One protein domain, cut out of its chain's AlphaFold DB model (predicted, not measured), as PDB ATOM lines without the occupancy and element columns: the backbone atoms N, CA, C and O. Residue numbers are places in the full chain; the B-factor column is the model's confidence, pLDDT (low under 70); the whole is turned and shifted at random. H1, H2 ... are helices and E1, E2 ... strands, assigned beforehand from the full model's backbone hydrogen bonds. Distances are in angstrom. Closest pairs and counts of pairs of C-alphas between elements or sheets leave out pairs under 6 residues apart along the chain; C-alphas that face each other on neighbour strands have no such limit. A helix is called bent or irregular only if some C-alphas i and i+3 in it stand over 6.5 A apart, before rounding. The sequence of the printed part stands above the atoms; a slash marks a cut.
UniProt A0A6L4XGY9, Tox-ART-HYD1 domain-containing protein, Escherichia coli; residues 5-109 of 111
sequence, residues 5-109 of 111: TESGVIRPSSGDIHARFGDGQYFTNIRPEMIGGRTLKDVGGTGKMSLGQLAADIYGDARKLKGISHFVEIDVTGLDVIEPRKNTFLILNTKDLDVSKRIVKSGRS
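AT A GLANCE: This is residues 5 to 109 of the 111 residues of the protein "Tox-ART-HYD1 domain-containing protein" of Escherichia coli (UniProt A0A6L4XGY9). The model has a larger part built of two small sheets, E1 E5 E4 and E3 E6, which stand apart with loops linking them, and a helical part at one end of it. In that helical part H3 and H4 cross nearly at right angles, and the short E2 and H2 lie beyond H3 at the far tip; H1 is a single turn at the margin of the strand part. The short pairing of residues 9 to 10 with 97 to 98 lies at the opposite end from H2. The printed part has 105 residues, with the order H1 E1 E2 H2 H3 H4 E3 E4 E5 E6, both sheets antiparallel; the class is mixed, helices and strands, though under half of the residues are in named elements. It is compact, with a radius of gyration of the C-alphas of 14.4 A, and spans 41 by 30 by 21 A.

HOW THE PARTS SIT: From the first printed residue, residues 9 to 10 pair antiparallel with residues 97 to 98, and H1, residues 15 to 18, then touches no helix and is not on the sheet of E1. E1, residues 24 to 27, is an edge strand, and its neighbour is the inner strand E5, residues 88 to 92, antiparallel at 155 degrees; N 27 and O 89 are 2.8 A apart, within hydrogen-bond range. E2, residues 35 to 37, pairs with no named strand, but its residues pair parallel with residues 49 to 50. H2, residues 40 to 43, has its closest C-alpha to E2 at Val 43, 5.2 A from that of Gly 36. H3, residues 51 to 59, and H2 are close but not clearly touching, the closest C-alphas being those of Leu 40 and Gly 52, 7.5 A. H4, residues 62 to 67, touches H3, the closest C-alphas being those of Ala 56 and Ala 62, 4.3 A, and they are about perpendicular at 84 degrees. H3 is not on the sheet of E1, but only just, with 4 pairs of C-alphas within 10 A. E3, residues 70 to 74, and E6, residues 103 to 108, are antiparallel neighbours at 166 degrees, with N 73 and O 105 at 2.8 A. E4, residues 82 to 85, forms a hairpin with E5, antiparallel at 137 degrees, with N 90 and O 82 at 2.9 A. E3 and E6 are apart from E1, E4 and E5. In H3 every O i to N i+4 pair is within hydrogen-bond range; in H4 it is 0 of 2, with 2 of 3 O i to N i+3 pairs within range, and H1 and H2 are too short for an O i to N i+4 pair.

IN THESE COORDINATES: H1 begins at C-alpha 15, (132.329, 185.954, 172.249). H3 measures 11.6 A from first to last C-alpha and begins at C-alpha 51, (144.879, 197.684, 152.655). H4 measures 10.4 A and is irregular, with C-alphas 63 and 66 at 7.1 A. E3 measures 13.4 A, E5 12.5 A and E6 14.8 A; E6 ends at C-alpha 108, (149.320, 204.654, 160.446). E1, E2, E4, H1 and H2 are shorter, from 5.3 A for H2 to 9.9 A for E1.

THE WHOLE: The two C-alphas farthest apart are those of Gly 45 and Lys 95, 42.9 A. The printed part has no cut, and no link is long; that from E5 to E6, 10 residues, is short. The mean pLDDT of the printed part is 93.0, and no printed residue is under 70; H1 has a mean of 83.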
ATOM      1  N   THR A   5     148.599 202.725 173.277       94.25
ATOM      2  CA  THR A   5     149.896 203.379 173.520       94.25
ATOM      3  C   THR A   5     149.926 204.216 174.799       94.25
ATOM      4  O   THR A   5     150.999 204.468 175.329       94.25
ATOM      5  N   GLU A   6     148.767 204.646 175.302       95.12
ATOM      6  CA  GLU A   6     148.652 205.428 176.537       95.12
ATOM      7  C   GLU A   6     148.255 204.552 177.734       95.12
ATOM      8  O   GLU A   6     148.685 204.798 178.859       95.12
ATOM      9  N   SER A   7     147.418 203.535 177.514       96.31
ATOM     10  CA  SER A   7     146.974 202.613 178.559       96.31
ATOM     11  C   SER A   7     147.991 201.511 178.850       96.31
ATOM     12  O   SER A   7     147.967 200.949 179.939       96.31
ATOM     13  N   GLY A   8     148.846 201.176 177.879       96.81
ATOM     14  CA  GLY A   8     149.771 200.053 177.968       96.81
ATOM     15  C   GLY A   8     149.078 198.692 177.991       96.81
ATOM     16  O   GLY A   8     149.719 197.714 178.350       96.81
ATOM     17  N   VAL A   9     147.792 198.604 177.629       96.88
ATOM     18  CA  VAL A   9     147.032 197.347 177.690       96.88
ATOM     19  C   VAL A   9     146.279 197.044 176.402       96.88
ATOM     20  O   VAL A   9     145.701 197.938 175.777       96.88
ATOM     21  N   ILE A  10     146.234 195.759 176.046       96.44
ATOM     22  CA  ILE A  10     145.364 195.219 175.000       96.44
ATOM     23  C   ILE A  10     144.275 194.381 175.666       96.44
ATOM     24  O   ILE A  10     144.545 193.365 176.306       96.44
ATOM     25  N   ARG A  11     143.024 194.804 175.495       95.62
ATOM     26  CA  ARG A  11     141.861 194.081 176.016       95.62
ATOM     27  C   ARG A  11     141.575 192.837 175.174       95.62
ATOM     28  O   ARG A  11     141.806 192.875 173.963       95.62
ATOM     29  N   PRO A  12     141.081 191.750 175.779       95.94
ATOM     30  CA  PRO A  12     140.723 190.558 175.028       95.94
ATOM     31  C   PRO A  12     139.499 190.833 174.147       95.94
ATOM     32  O   PRO A  12     138.566 191.537 174.541       95.94
ATOM     33  N   SER A  13     139.500 190.260 172.948       94.38
ATOM     34  CA  SER A  13     138.268 190.043 172.190       94.38
ATOM     35  C   SER A  13     137.497 188.909 172.858       94.38
ATOM     36  O   SER A  13     138.119 187.949 173.312       94.38
ATOM     37  N   SER A  14     136.168 189.014 172.919       94.44
ATOM     38  CA  SER A  14     135.308 187.990 173.524       94.44
ATOM     39  C   SER A  14     134.089 187.656 172.666       94.44
ATOM     40  O   SER A  14     133.625 188.482 171.872       94.44
ATOM     41  N   GLY A  15     133.574 186.439 172.849       90.81
ATOM     42  CA  GLY A  15     132.329 185.954 172.249       90.81
ATOM     43  C   GLY A  15     132.448 185.479 170.797       90.81
ATOM     44  O   GLY A  15     133.383 185.812 170.071       90.81
ATOM     45  N   ASP A  16     131.444 184.729 170.344       80.44
ATOM     46  CA  ASP A  16     131.514 183.904 169.123       80.44
ATOM     47  C   ASP A  16     131.744 184.689 167.819       80.44
ATOM     48  O   ASP A  16     132.255 184.155 166.834       80.44
ATOM     49  N   ILE A  17     131.370 185.973 167.800       80.25
ATOM     50  CA  ILE A  17     131.488 186.836 166.617       80.25
ATOM     51  C   ILE A  17     132.887 187.453 166.510       80.25
ATOM     52  O   ILE A  17     133.432 187.568 165.410       80.25
ATOM     53  N   HIS A  18     133.455 187.891 167.636       80.56
ATOM     54  CA  HIS A  18     134.702 188.663 167.665       80.56
ATOM     55  C   HIS A  18     135.917 187.821 168.060       80.56
ATOM     56  O   HIS A  18     137.040 188.195 167.730       80.56
ATOM     57  N   ALA A  19     135.695 186.677 168.703       89.31
ATOM     58  CA  ALA A  19     136.710 185.773 169.218       89.31
ATOM     59  C   ALA A  19     136.532 184.358 168.635       89.31
ATOM     60  O   ALA A  19     136.386 183.370 169.350       89.31
ATOM     61  N   ARG A  20     136.549 184.253 167.299       87.06
ATOM     62  CA  ARG A  20     136.261 183.012 166.547       87.06
ATOM     63  C   ARG A  20     137.111 181.799 166.961       87.06
ATOM     64  O   ARG A  20     136.684 180.667 166.746       87.06
ATOM     65  N   PHE A  21     138.309 182.024 167.493       91.38
ATOM     66  CA  PHE A  21     139.239 180.978 167.928       91.38
ATOM     67  C   PHE A  21     139.393 180.921 169.459       91.38
ATOM     68  O   PHE A  21     140.342 180.320 169.955       91.38
ATOM     69  N   GLY A  22     138.461 181.532 170.197       94.38
ATOM     70  CA  GLY A  22     138.487 181.667 171.650       94.38
ATOM     71  C   GLY A  22     138.828 183.084 172.107       94.38
ATOM     72  O   GLY A  22     139.435 183.868 171.368       94.38
ATOM     73  N   ASP A  23     138.411 183.416 173.327       96.75
ATOM     74  CA  ASP A  23     138.646 184.721 173.944       96.75
ATOM     75  C   ASP A  23     140.147 185.003 174.089       96.75
ATOM     76  O   ASP A  23     140.926 184.152 174.532       96.75
ATOM     77  N   GLY A  24     140.566 186.210 173.707       96.81
ATOM     78  CA  GLY A  24     141.981 186.559 173.737       96.81
ATOM     79  C   GLY A  24     142.377 187.759 172.897       96.81
ATOM     80  O   GLY A  24     141.546 188.460 172.312       96.81
ATOM     81  N   GLN A  25     143.681 188.014 172.851       96.56
ATOM     82  CA  GLN A  25     144.265 189.058 172.015       96.56
ATOM     83  C   GLN A  25     144.715 188.471 170.677       96.56
ATOM     84  O   GLN A  25     145.473 187.505 170.638       96.56
ATOM     85  N   TYR A  26     144.246 189.075 169.587       94.88
ATOM     86  CA  TYR A  26     144.505 188.627 168.223       94.88
ATOM     87  C   TYR A  26     145.570 189.499 167.562       94.88
ATOM     88  O   TYR A  26     145.528 190.727 167.655       94.88
ATOM     89  N   PHE A  27     146.487 188.863 166.842       94.88
ATOM     90  CA  PHE A  27     147.600 189.510 166.160       94.88
ATOM     91  C   PHE A  27     147.765 188.970 164.740       94.88
ATOM     92  O   PHE A  27     147.243 187.917 164.365       94.88
ATOM     93  N   THR A  28     148.536 189.698 163.939       93.88
ATOM     94  CA  THR A  28     148.982 189.261 162.619       93.88
ATOM     95  C   THR A  28     150.467 189.563 162.458       93.88
ATOM     96  O   THR A  28     150.983 190.511 163.045       93.88
ATOM     97  N   ASN A  29     151.152 188.761 161.649       92.62
ATOM     98  CA  ASN A  29     152.532 189.000 161.226       92.62
ATOM     99  C   ASN A  29     152.618 189.910 159.986       92.62
ATOM    100  O   ASN A  29     153.720 190.141 159.481       92.62
ATOM    101  N   ILE A  30     151.484 190.418 159.484       91.06
ATOM    102  CA  ILE A  30     151.472 191.413 158.413       91.06
ATOM    103  C   ILE A  30     152.017 192.724 158.971       91.06
ATOM    104  O   ILE A  30     151.349 193.447 159.711       91.06
ATOM    105  N   ARG A  31     153.258 193.022 158.597       90.12
ATOM    106  CA  ARG A  31     153.941 194.248 158.990       90.12
ATOM    107  C   ARG A  31     153.457 195.435 158.155       90.12
ATOM    108  O   ARG A  31     153.140 195.253 156.976       90.12
ATOM    109  N   PRO A  32     153.453 196.659 158.707       88.94
ATOM    110  CA  PRO A  32     153.035 197.849 157.966       88.94
ATOM    111  C   PRO A  32     153.853 198.073 156.682       88.94
ATOM    112  O   PRO A  32     153.308 198.532 155.687       88.94
ATOM    113  N   GLU A  33     155.128 197.673 156.637       91.19
ATOM    114  CA  GLU A  33     155.980 197.819 155.447       91.19
ATOM    115  C   GLU A  33     155.536 196.940 154.264       91.19
ATOM    116  O   GLU A  33     155.885 197.229 153.113       91.19
ATOM    117  N   MET A  34     154.758 195.886 154.543       92.88
ATOM    118  CA  MET A  34     154.155 195.011 153.534       92.88
ATOM    119  C   MET A  34     152.951 195.668 152.848       92.88
ATOM    120  O   MET A  34     152.498 195.160 151.825       92.88
ATOM    121  N   ILE A  35     152.443 196.783 153.384       93.00
ATOM    122  CA  ILE A  35     151.289 197.512 152.860       93.00
ATOM    123  C   ILE A  35     151.807 198.650 151.979       93.00
ATOM    124  O   ILE A  35     152.550 199.521 152.427       93.00
ATOM    125  N   GLY A  36     151.462 198.620 150.694       92.31
ATOM    126  CA  GLY A  36     151.960 199.587 149.707       92.31
ATOM    127  C   GLY A  36     150.982 200.702 149.361       92.31
ATOM    128  O   GLY A  36     151.349 201.634 148.659       92.31
ATOM    129  N   GLY A  37     149.728 200.586 149.791       92.94
ATOM    130  CA  GLY A  37     148.666 201.484 149.364       92.94
ATOM    131  C   GLY A  37     147.289 200.983 149.769       92.94
ATOM    132  O   GLY A  37     147.126 199.902 150.341       92.94
ATOM    133  N   ARG A  38     146.260 201.778 149.478       92.25
ATOM    134  CA  ARG A  38     144.893 201.498 149.927       92.25
ATOM    135  C   ARG A  38     144.205 200.446 149.059       92.25
ATOM    136  O   ARG A  38     143.475 199.599 149.574       92.25
ATOM    137  N   THR A  39     144.426 200.511 147.753       91.62
ATOM    138  CA  THR A  39     143.754 199.719 146.718       91.62
ATOM    139  C   THR A  39     144.750 198.887 145.913       91.62
ATOM    140  O   THR A  39     145.954 199.123 145.963       91.62
ATOM    141  N   LEU A  40     144.251 197.924 145.129       92.06
ATOM    142  CA  LEU A  40     145.086 197.145 144.203       92.06
ATOM    143  C   LEU A  40     145.789 198.024 143.159       92.06
ATOM    144  O   LEU A  40     146.914 197.728 142.769       92.06
ATOM    145  N   LYS A  41     145.145 199.121 142.737       92.75
ATOM    146  CA  LYS A  41     145.740 200.094 141.815       92.75
ATOM    147  C   LYS A  41     146.961 200.771 142.438       92.75
ATOM    148  O   LYS A  41     147.962 200.934 141.752       92.75
ATOM    149  N   ASP A  42     146.887 201.116 143.723       91.06
ATOM    150  CA  ASP A  42     147.967 201.816 144.430       91.06
ATOM    151  C   ASP A  42     149.222 200.943 144.596       91.06
ATOM    152  O   ASP A  42     150.326 201.463 144.689       91.06
ATOM    153  N   VAL A  43     149.059 199.616 144.624       93.62
ATOM    154  CA  VAL A  43     150.160 198.664 144.869       93.62
ATOM    155  C   VAL A  43     150.658 197.952 143.613       93.62
ATOM    156  O   VAL A  43     151.582 197.138 143.699       93.62
ATOM    157  N   GLY A  44     150.083 198.251 142.446       92.19
ATOM    158  CA  GLY A  44     150.477 197.649 141.174       92.19
ATOM    159  C   GLY A  44     151.981 197.796 140.915       92.19
ATOM    160  O   GLY A  44     152.510 198.900 140.912       92.19
ATOM    161  N   GLY A  45     152.681 196.672 140.729       90.00
ATOM    162  CA  GLY A  45     154.126 196.650 140.453       90.00
ATOM    163  C   GLY A  45     155.045 196.850 141.667       90.00
ATOM    164  O   GLY A  45     156.259 196.791 141.513       90.00
ATOM    165  N   THR A  46     154.502 197.038 142.875       91.50
ATOM    166  CA  THR A  46     155.311 197.276 144.093       91.50
ATOM    167  C   THR A  46     155.735 195.999 144.825       91.50
ATOM    168  O   THR A  46     156.587 196.050 145.708       91.50
ATOM    169  N   GLY A  47     155.099 194.860 144.521       92.31
ATOM    170  CA  GLY A  47     155.254 193.610 145.278       92.31
ATOM    171  C   GLY A  47     154.631 193.631 146.684       92.31
ATOM    172  O   GLY A  47     154.755 192.655 147.420       92.31
ATOM    173  N   LYS A  48     153.960 194.726 147.063       94.00
ATOM    174  CA  LYS A  48     153.284 194.902 148.354       94.00
ATOM    175  C   LYS A  48     151.796 194.578 148.260       94.00
ATOM    176  O   LYS A  48     151.211 194.577 147.177       94.00
ATOM    177  N   MET A  49     151.168 194.344 149.409       94.00
ATOM    178  CA  MET A  49     149.719 194.184 149.495       94.00
ATOM    179  C   MET A  49     149.008 195.523 149.689       94.00
ATOM    180  O   MET A  49     149.561 196.478 150.233       94.00
ATOM    181  N   SER A  50     147.753 195.583 149.258       94.69
ATOM    182  CA  SER A  50     146.864 196.709 149.532       94.69
ATOM    183  C   SER A  50     146.173 196.571 150.889       94.69
ATOM    184  O   SER A  50     145.977 195.467 151.401       94.69
ATOM    185  N   LEU A  51     145.697 197.686 151.441       94.12
ATOM    186  CA  LEU A  51     144.879 197.684 152.655       94.12
ATOM    187  C   LEU A  51     143.583 196.865 152.487       94.12
ATOM    188  O   LEU A  51     143.099 196.257 153.438       94.12
ATOM    189  N   GLY A  52     143.034 196.819 151.267       94.62
ATOM    190  CA  GLY A  52     141.908 195.947 150.923       94.62
ATOM    191  C   GLY A  52     142.239 194.455 151.034       94.62
ATOM    192  O   GLY A  52     141.415 193.694 151.538       94.62
ATOM    193  N   GLN A  53     143.444 194.045 150.623       94.06
ATOM    194  CA  GLN A  53     143.918 192.666 150.804       94.06
ATOM    195  C   GLN A  53     144.128 192.347 152.283       94.06
ATOM    196  O   GLN A  53     143.612 191.336 152.743       94.06
ATOM    197  N   LEU A  54     144.750 193.250 153.051       93.06
ATOM    198  CA  LEU A  54     144.862 193.088 154.504       93.06
ATOM    199  C   LEU A  54     143.483 192.889 155.156       93.06
ATOM    200  O   LEU A  54     143.310 191.978 155.959       93.06
ATOM    201  N   ALA A  55     142.491 193.714 154.811       92.75
ATOM    202  CA  ALA A  55     141.139 193.596 155.357       92.75
ATOM    203  C   ALA A  55     140.457 192.268 154.985       92.75
ATOM    204  O   ALA A  55     139.768 191.677 155.821       92.75
ATOM    205  N   ALA A  56     140.655 191.782 153.758       91.88
ATOM    206  CA  ALA A  56     140.184 190.463 153.352       91.88
ATOM    207  C   ALA A  56     140.870 189.351 154.159       91.88
ATOM    208  O   ALA A  56     140.190 188.450 154.647       91.88
ATOM    209  N   ASP A  57     142.180 189.460 154.374       88.81
ATOM    210  CA  ASP A  57     142.955 188.479 155.125       88.81
ATOM    211  C   ASP A  57     142.503 188.419 156.589       88.81
ATOM    212  O   ASP A  57     142.165 187.342 157.078       88.81
ATOM    213  N   ILE A  58     142.428 189.553 157.295       87.25
ATOM    214  CA  ILE A  58     142.159 189.556 158.746       87.25
ATOM    215  C   ILE A  58     140.669 189.537 159.101       87.25
ATOM    216  O   ILE A  58     140.306 189.015 160.153       87.25
ATOM    217  N   TYR A  59     139.790 190.073 158.247       86.12
ATOM    218  CA  TYR A  59     138.351 190.148 158.533       86.12
ATOM    219  C   TYR A  59     137.468 189.303 157.614       86.12
ATOM    220  O   TYR A  59     136.256 189.257 157.838       86.12
ATOM    221  N   GLY A  60     138.024 188.685 156.569       88.31
ATOM    222  CA  GLY A  60     137.241 188.002 155.536       88.31
ATOM    223  C   GLY A  60     136.425 188.950 154.649       88.31
ATOM    224  O   GLY A  60     135.571 188.490 153.899       88.31
ATOM    225  N   ASP A  61     136.643 190.268 154.743       90.31
ATOM    226  CA  ASP A  61     135.888 191.269 153.986       90.31
ATOM    227  C   ASP A  61     136.750 192.496 153.666       90.31
ATOM    228  O   ASP A  61     137.016 193.341 154.527       90.31
ATOM    229  N   ALA A  62     137.130 192.638 152.393       92.06
ATOM    230  CA  ALA A  62     137.921 193.766 151.904       92.06
ATOM    231  C   ALA A  62     137.259 195.128 152.182       92.06
ATOM    232  O   ALA A  62     137.950 196.125 152.372       92.06
ATOM    233  N   ARG A  63     135.920 195.203 152.264       90.94
ATOM    234  CA  ARG A  63     135.185 196.464 152.490       90.94
ATOM    235  C   ARG A  63     135.442 197.048 153.879       90.94
ATOM    236  O   ARG A  63     135.237 198.246 154.086       90.94
ATOM    237  N   LYS A  64     135.959 196.241 154.812       91.69
ATOM    238  CA  LYS A  64     136.357 196.675 156.158       91.69
ATOM    239  C   LYS A  64     137.675 197.452 156.191       91.69
ATOM    240  O   LYS A  64     138.042 197.952 157.251       91.69
ATOM    241  N   LEU A  65     138.338 197.663 155.046       92.19
ATOM    242  CA  LEU A  65     139.578 198.448 154.953       92.19
ATOM    243  C   LEU A  65     139.466 199.851 155.571       92.19
ATOM    244  O   LEU A  65     140.451 200.384 156.066       92.19
ATOM    245  N   LYS A  66     138.266 200.455 155.585       89.62
ATOM    246  CA  LYS A  66     138.032 201.778 156.194       89.62
ATOM    247  C   LYS A  66     138.267 201.787 157.711       89.62
ATOM    248  O   LYS A  66     138.561 202.846 158.250       89.62
ATOM    249  N   GLY A  67     138.130 200.637 158.375       88.19
ATOM    250  CA  GLY A  67     138.399 200.489 159.806       88.19
ATOM    251  C   GLY A  67     139.886 200.358 160.137       88.19
ATOM    252  O   GLY A  67     140.268 200.522 161.291       88.19
ATOM    253  N   ILE A  68     140.736 200.105 159.139       91.38
ATOM    254  CA  ILE A  68     142.172 199.925 159.340       91.38
ATOM    255  C   ILE A  68     142.859 201.270 159.123       91.38
ATOM    256  O   ILE A  68     143.006 201.748 158.001       91.38
ATOM    257  N   SER A  69     143.245 201.910 160.221       91.44
ATOM    258  CA  SER A  69     143.853 203.245 160.198       91.44
ATOM    259  C   SER A  69     145.195 203.299 160.915       91.44
ATOM    260  O   SER A  69     146.081 204.034 160.481       91.44
ATOM    261  N   HIS A  70     145.355 202.507 161.972       93.75
ATOM    262  CA  HIS A  70     146.533 202.494 162.824       93.75
ATOM    263  C   HIS A  70     146.981 201.062 163.097       93.75
ATOM    264  O   HIS A  70     146.189 200.123 163.012       93.75
ATOM    265  N   PHE A  71     148.249 200.910 163.457       94.44
ATOM    266  CA  PHE A  71     148.807 199.660 163.947       94.44
ATOM    267  C   PHE A  71     149.605 199.904 165.230       94.44
ATOM    268  O   PHE A  71     150.103 201.007 165.478       94.44
ATOM    269  N   VAL A  72     149.750 198.838 166.010       95.81
ATOM    270  CA  VAL A  72     150.700 198.735 167.115       95.81
ATOM    271  C   VAL A  72     151.447 197.423 166.918       95.81
ATOM    272  O   VAL A  72     150.824 196.376 166.763       95.81
ATOM    273  N   GLU A  73     152.771 197.495 166.883       95.75
ATOM    274  CA  GLU A  73     153.654 196.335 166.867       95.75
ATOM    275  C   GLU A  73     154.141 196.082 168.291       95.75
ATOM    276  O   GLU A  73     154.591 197.015 168.966       95.75
ATOM    277  N   ILE A  74     154.032 194.836 168.753       96.25
ATOM    278  CA  ILE A  74     154.455 194.434 170.094       96.25
ATOM    279  C   ILE A  74     155.454 193.277 170.039       96.25
ATOM    280  O   ILE A  74     155.380 192.424 169.157       96.25
ATOM    281  N   ASP A  75     156.345 193.227 171.021       96.12
ATOM    282  CA  ASP A  75     157.210 192.089 171.292       96.12
ATOM    283  C   ASP A  75     156.432 190.994 172.034       96.12
ATOM    284  O   ASP A  75     156.035 191.136 173.200       96.12
ATOM    285  N   VAL A  76     156.227 189.881 171.333       95.25
ATOM    286  CA  VAL A  76     155.522 188.702 171.842       95.25
ATOM    287  C   VAL A  76     156.454 187.664 172.470       95.25
ATOM    288  O   VAL A  76     155.995 186.598 172.869       95.25
ATOM    289  N   THR A  77     157.753 187.950 172.591       95.94
ATOM    290  CA  THR A  77     158.721 187.027 173.192       95.94
ATOM    291  C   THR A  77     158.286 186.633 174.606       95.94
ATOM    292  O   THR A  77     157.968 187.483 175.452       95.94
ATOM    293  N   GLY A  78     158.243 185.322 174.852       96.12
ATOM    294  CA  GLY A  78     157.808 184.740 176.123       96.12
ATOM    295  C   GLY A  78     156.298 184.791 176.381       96.12
ATOM    296  O   GLY A  78     155.885 184.476 177.494       96.12
ATOM    297  N   LEU A  79     155.476 185.195 175.405       96.00
ATOM    298  CA  LEU A  79     154.023 185.034 175.463       96.00
ATOM    299  C   LEU A  79     153.617 183.692 174.841       96.00
ATOM    300  O   LEU A  79     154.231 183.241 173.875       96.00
ATOM    301  N   ASP A  80     152.566 183.077 175.383       96.19
ATOM    302  CA  ASP A  80     151.991 181.839 174.850       96.19
ATOM    303  C   ASP A  80     151.120 182.152 173.624       96.19
ATOM    304  O   ASP A  80     149.915 182.397 173.723       96.19
ATOM    305  N   VAL A  81     151.776 182.271 172.469       96.94
ATOM    306  CA  VAL A  81     151.138 182.606 171.195       96.94
ATOM    307  C   VAL A  81     150.853 181.332 170.410       96.94
ATOM    308  O   VAL A  81     151.768 180.584 170.071       96.94
ATOM    309  N   ILE A  82     149.593 181.139 170.032       96.25
ATOM    310  CA  ILE A  82     149.158 180.075 169.125       96.25
ATOM    311  C   ILE A  82     148.771 180.643 167.754       96.25
ATOM    312  O   ILE A  82     148.398 181.811 167.636       96.25
ATOM    313  N   GLU A  83     148.826 179.815 166.710       95.44
ATOM    314  CA  GLU A  83     148.419 180.173 165.343       95.44
ATOM    315  C   GLU A  83     147.230 179.297 164.898       95.44
ATOM    316  O   GLU A  83     147.412 178.310 164.184       95.44
ATOM    317  N   PRO A  84     145.988 179.604 165.324       93.25
ATOM    318  CA  PRO A  84     144.810 178.797 164.979       93.25
ATOM    319  C   PRO A  84     144.501 178.773 163.473       93.25
ATOM    320  O   PRO A  84     143.809 177.880 162.984       93.25
ATOM    321  N   ARG A  85     144.995 179.764 162.724       89.88
ATOM    322  CA  ARG A  85     144.926 179.839 161.264       89.88
ATOM    323  C   ARG A  85     146.169 180.559 160.765       89.88
ATOM    324  O   ARG A  85     146.605 181.510 161.403       89.88
ATOM    325  N   LYS A  86     146.665 180.182 159.585       88.38
ATOM    326  CA  LYS A  86     147.798 180.851 158.931       88.38
ATOM    327  C   LYS A  86     147.693 182.384 159.013       88.38
ATOM    328  O   LYS A  86     146.682 182.955 158.592       88.38
ATOM    329  N   ASN A  87     148.747 183.026 159.518       87.69
ATOM    330  CA  ASN A  87     148.906 184.469 159.737       87.69
ATOM    331  C   ASN A  87     147.915 185.105 160.735       87.69
ATOM    332  O   ASN A  87     147.760 186.331 160.766       87.69
ATOM    333  N   THR A  88     147.222 184.295 161.535       90.56
ATOM    334  CA  THR A  88     146.342 184.727 162.625       90.56
ATOM    335  C   THR A  88     146.880 184.157 163.921       90.56
ATOM    336  O   THR A  88     146.793 182.957 164.155       90.56
ATOM    337  N   PHE A  89     147.421 185.034 164.755       95.19
ATOM    338  CA  PHE A  89     148.036 184.677 166.024       95.19
ATOM    339  C   PHE A  89     147.113 185.072 167.167       95.19
ATOM    340  O   PHE A  89     146.400 186.071 167.077       95.19
ATOM    341  N   LEU A  90     147.125 184.290 168.235       96.25
ATOM    342  CA  LEU A  90     146.231 184.457 169.366       96.25
ATOM    343  C   LEU A  90     146.984 184.178 170.661       96.25
ATOM    344  O   LEU A  90     147.706 183.192 170.762       96.25
ATOM    345  N   ILE A  91     146.767 185.036 171.651       97.19
ATOM    346  CA  ILE A  91     147.057 184.743 173.053       97.19
ATOM    347  C   ILE A  91     145.709 184.515 173.725       97.19
ATOM    348  O   ILE A  91     144.922 185.457 173.847       97.19
ATOM    349  N   LEU A  92     145.432 183.272 174.123       96.50
ATOM    350  CA  LEU A  92     144.206 182.930 174.841       96.50
ATOM    351  C   LEU A  92     144.227 183.600 176.213       96.50
ATOM    352  O   LEU A  92     145.103 183.334 177.035       96.50
ATOM    353  N   ASN A  93     143.280 184.502 176.451       94.88
ATOM    354  CA  ASN A  93     143.246 185.288 177.674       94.88
ATOM    355  C   ASN A  93     141.869 185.927 177.867       94.88
ATOM    356  O   ASN A  93     141.271 186.448 176.932       94.88
ATOM    357  N   THR A  94     141.395 185.959 179.107       95.25
ATOM    358  CA  THR A  94     140.150 186.647 179.486       95.25
ATOM    359  C   THR A  94     140.406 187.975 180.197       95.25
ATOM    360  O   THR A  94     139.465 188.679 180.560       95.25
ATOM    361  N   LYS A  95     141.678 188.343 180.394       95.94
ATOM    362  CA  LYS A  95     142.114 189.580 181.051       95.94
ATOM    363  C   LYS A  95     142.893 190.479 180.096       95.94
ATOM    364  O   LYS A  95     143.302 190.070 179.008       95.94
ATOM    365  N   ASP A  96     143.113 191.710 180.539       96.56
ATOM    366  CA  ASP A  96     143.960 192.679 179.849       96.56
ATOM    367  C   ASP A  96     145.404 192.159 179.752       96.56
ATOM    368  O   ASP A  96     145.972 191.659 180.725       96.56
ATOM    369  N   LEU A  97     145.996 192.286 178.565       97.06
ATOM    370  CA  LEU A  97     147.403 191.991 178.316       97.06
ATOM    371  C   LEU A  97     148.227 193.267 178.493       97.06
ATOM    372  O   LEU A  97     148.034 194.223 177.739       97.06
ATOM    373  N   ASP A  98     149.160 193.271 179.448       96.88
ATOM    374  CA  ASP A  98     150.123 194.364 179.621       96.88
ATOM    375  C   ASP A  98     151.170 194.344 178.497       96.88
ATOM    376  O   ASP A  98     151.946 193.397 178.334       96.88
ATOM    377  N   VAL A  99     151.178 195.424 177.722       97.06
ATOM    378  CA  VAL A  99     152.104 195.683 176.621       97.06
ATOM    379  C   VAL A  99     152.926 196.955 176.833       97.06
ATOM    380  O   VAL A  99     153.653 197.362 175.930       97.06
ATOM    381  N   SER A 100     152.872 197.576 178.016       95.50
ATOM    382  CA  SER A 100     153.555 198.843 178.326       95.50
ATOM    383  C   SER A 100     155.058 198.816 178.028       95.50
ATOM    384  O   SER A 100     155.620 199.804 177.563       95.50
ATOM    385  N   LYS A 101     155.698 197.661 178.234       96.94
ATOM    386  CA  LYS A 101     157.121 197.411 177.944       96.94
ATOM    387  C   LYS A 101     157.358 196.574 176.685       96.94
ATOM    388  O   LYS A 101     158.483 196.163 176.434       96.94
ATOM    389  N   ARG A 102     156.297 196.277 175.931       97.06
ATOM    390  CA  ARG A 102     156.332 195.411 174.743       97.06
ATOM    391  C   ARG A 102     156.071 196.171 173.453       97.06
ATOM    392  O   ARG A 102     156.334 195.623 172.396       97.06
ATOM    393  N   ILE A 103     155.551 197.397 173.497       96.75
ATOM    394  CA  ILE A 103     155.324 198.192 172.283       96.75
ATOM    395  C   ILE A 103     156.669 198.501 171.616       96.75
ATOM    396  O   ILE A 103     157.506 199.200 172.181       96.75
ATOM    397  N   VAL A 104     156.844 197.996 170.397       95.94
ATOM    398  CA  VAL A 104     158.033 198.223 169.564       95.94
ATOM    399  C   VAL A 104     157.863 199.505 168.755       95.94
ATOM    400  O   VAL A 104     158.752 200.352 168.715       95.94
ATOM    401  N   LYS A 105     156.702 199.666 168.111       94.44
ATOM    402  CA  LYS A 105     156.329 200.872 167.362       94.44
ATOM    403  C   LYS A 105     154.818 200.946 167.163       94.44
ATOM    404  O   LYS A 105     154.098 199.959 167.283       94.44
ATOM    405  N   SER A 106     154.339 202.124 166.795       95.00
ATOM    406  CA  SER A 106     152.951 202.361 166.401       95.00
ATOM    407  C   SER A 106     152.898 203.415 165.306       95.00
ATOM    408  O   SER A 106     153.775 204.275 165.239       95.00
ATOM    409  N   GLY A 107     151.863 203.393 164.475       93.69
ATOM    410  CA  GLY A 107     151.722 204.371 163.402       93.69
ATOM    411  C   GLY A 107     150.462 204.172 162.580       93.69
ATOM    412  O   GLY A 107     149.552 203.445 162.979       93.69
ATOM    413  N   ARG A 108     150.408 204.824 161.417       90.94
ATOM    414  CA  ARG A 108     149.320 204.654 160.446       90.94
ATOM    415  C   ARG A 108     149.553 203.401 159.607       90.94
ATOM    416  O   ARG A 108     150.671 203.161 159.166       90.94
ATOM    417  N   SER A 109     148.500 202.625 159.354       83.12
ATOM    418  CA  SER A 109     148.581 201.380 158.562       83.12
ATOM    419  C   SER A 109     148.842 201.624 157.076       83.12
ATOM    420  O   SER A 109     149.300 200.739 156.367       83.12
TER     421      SER A 109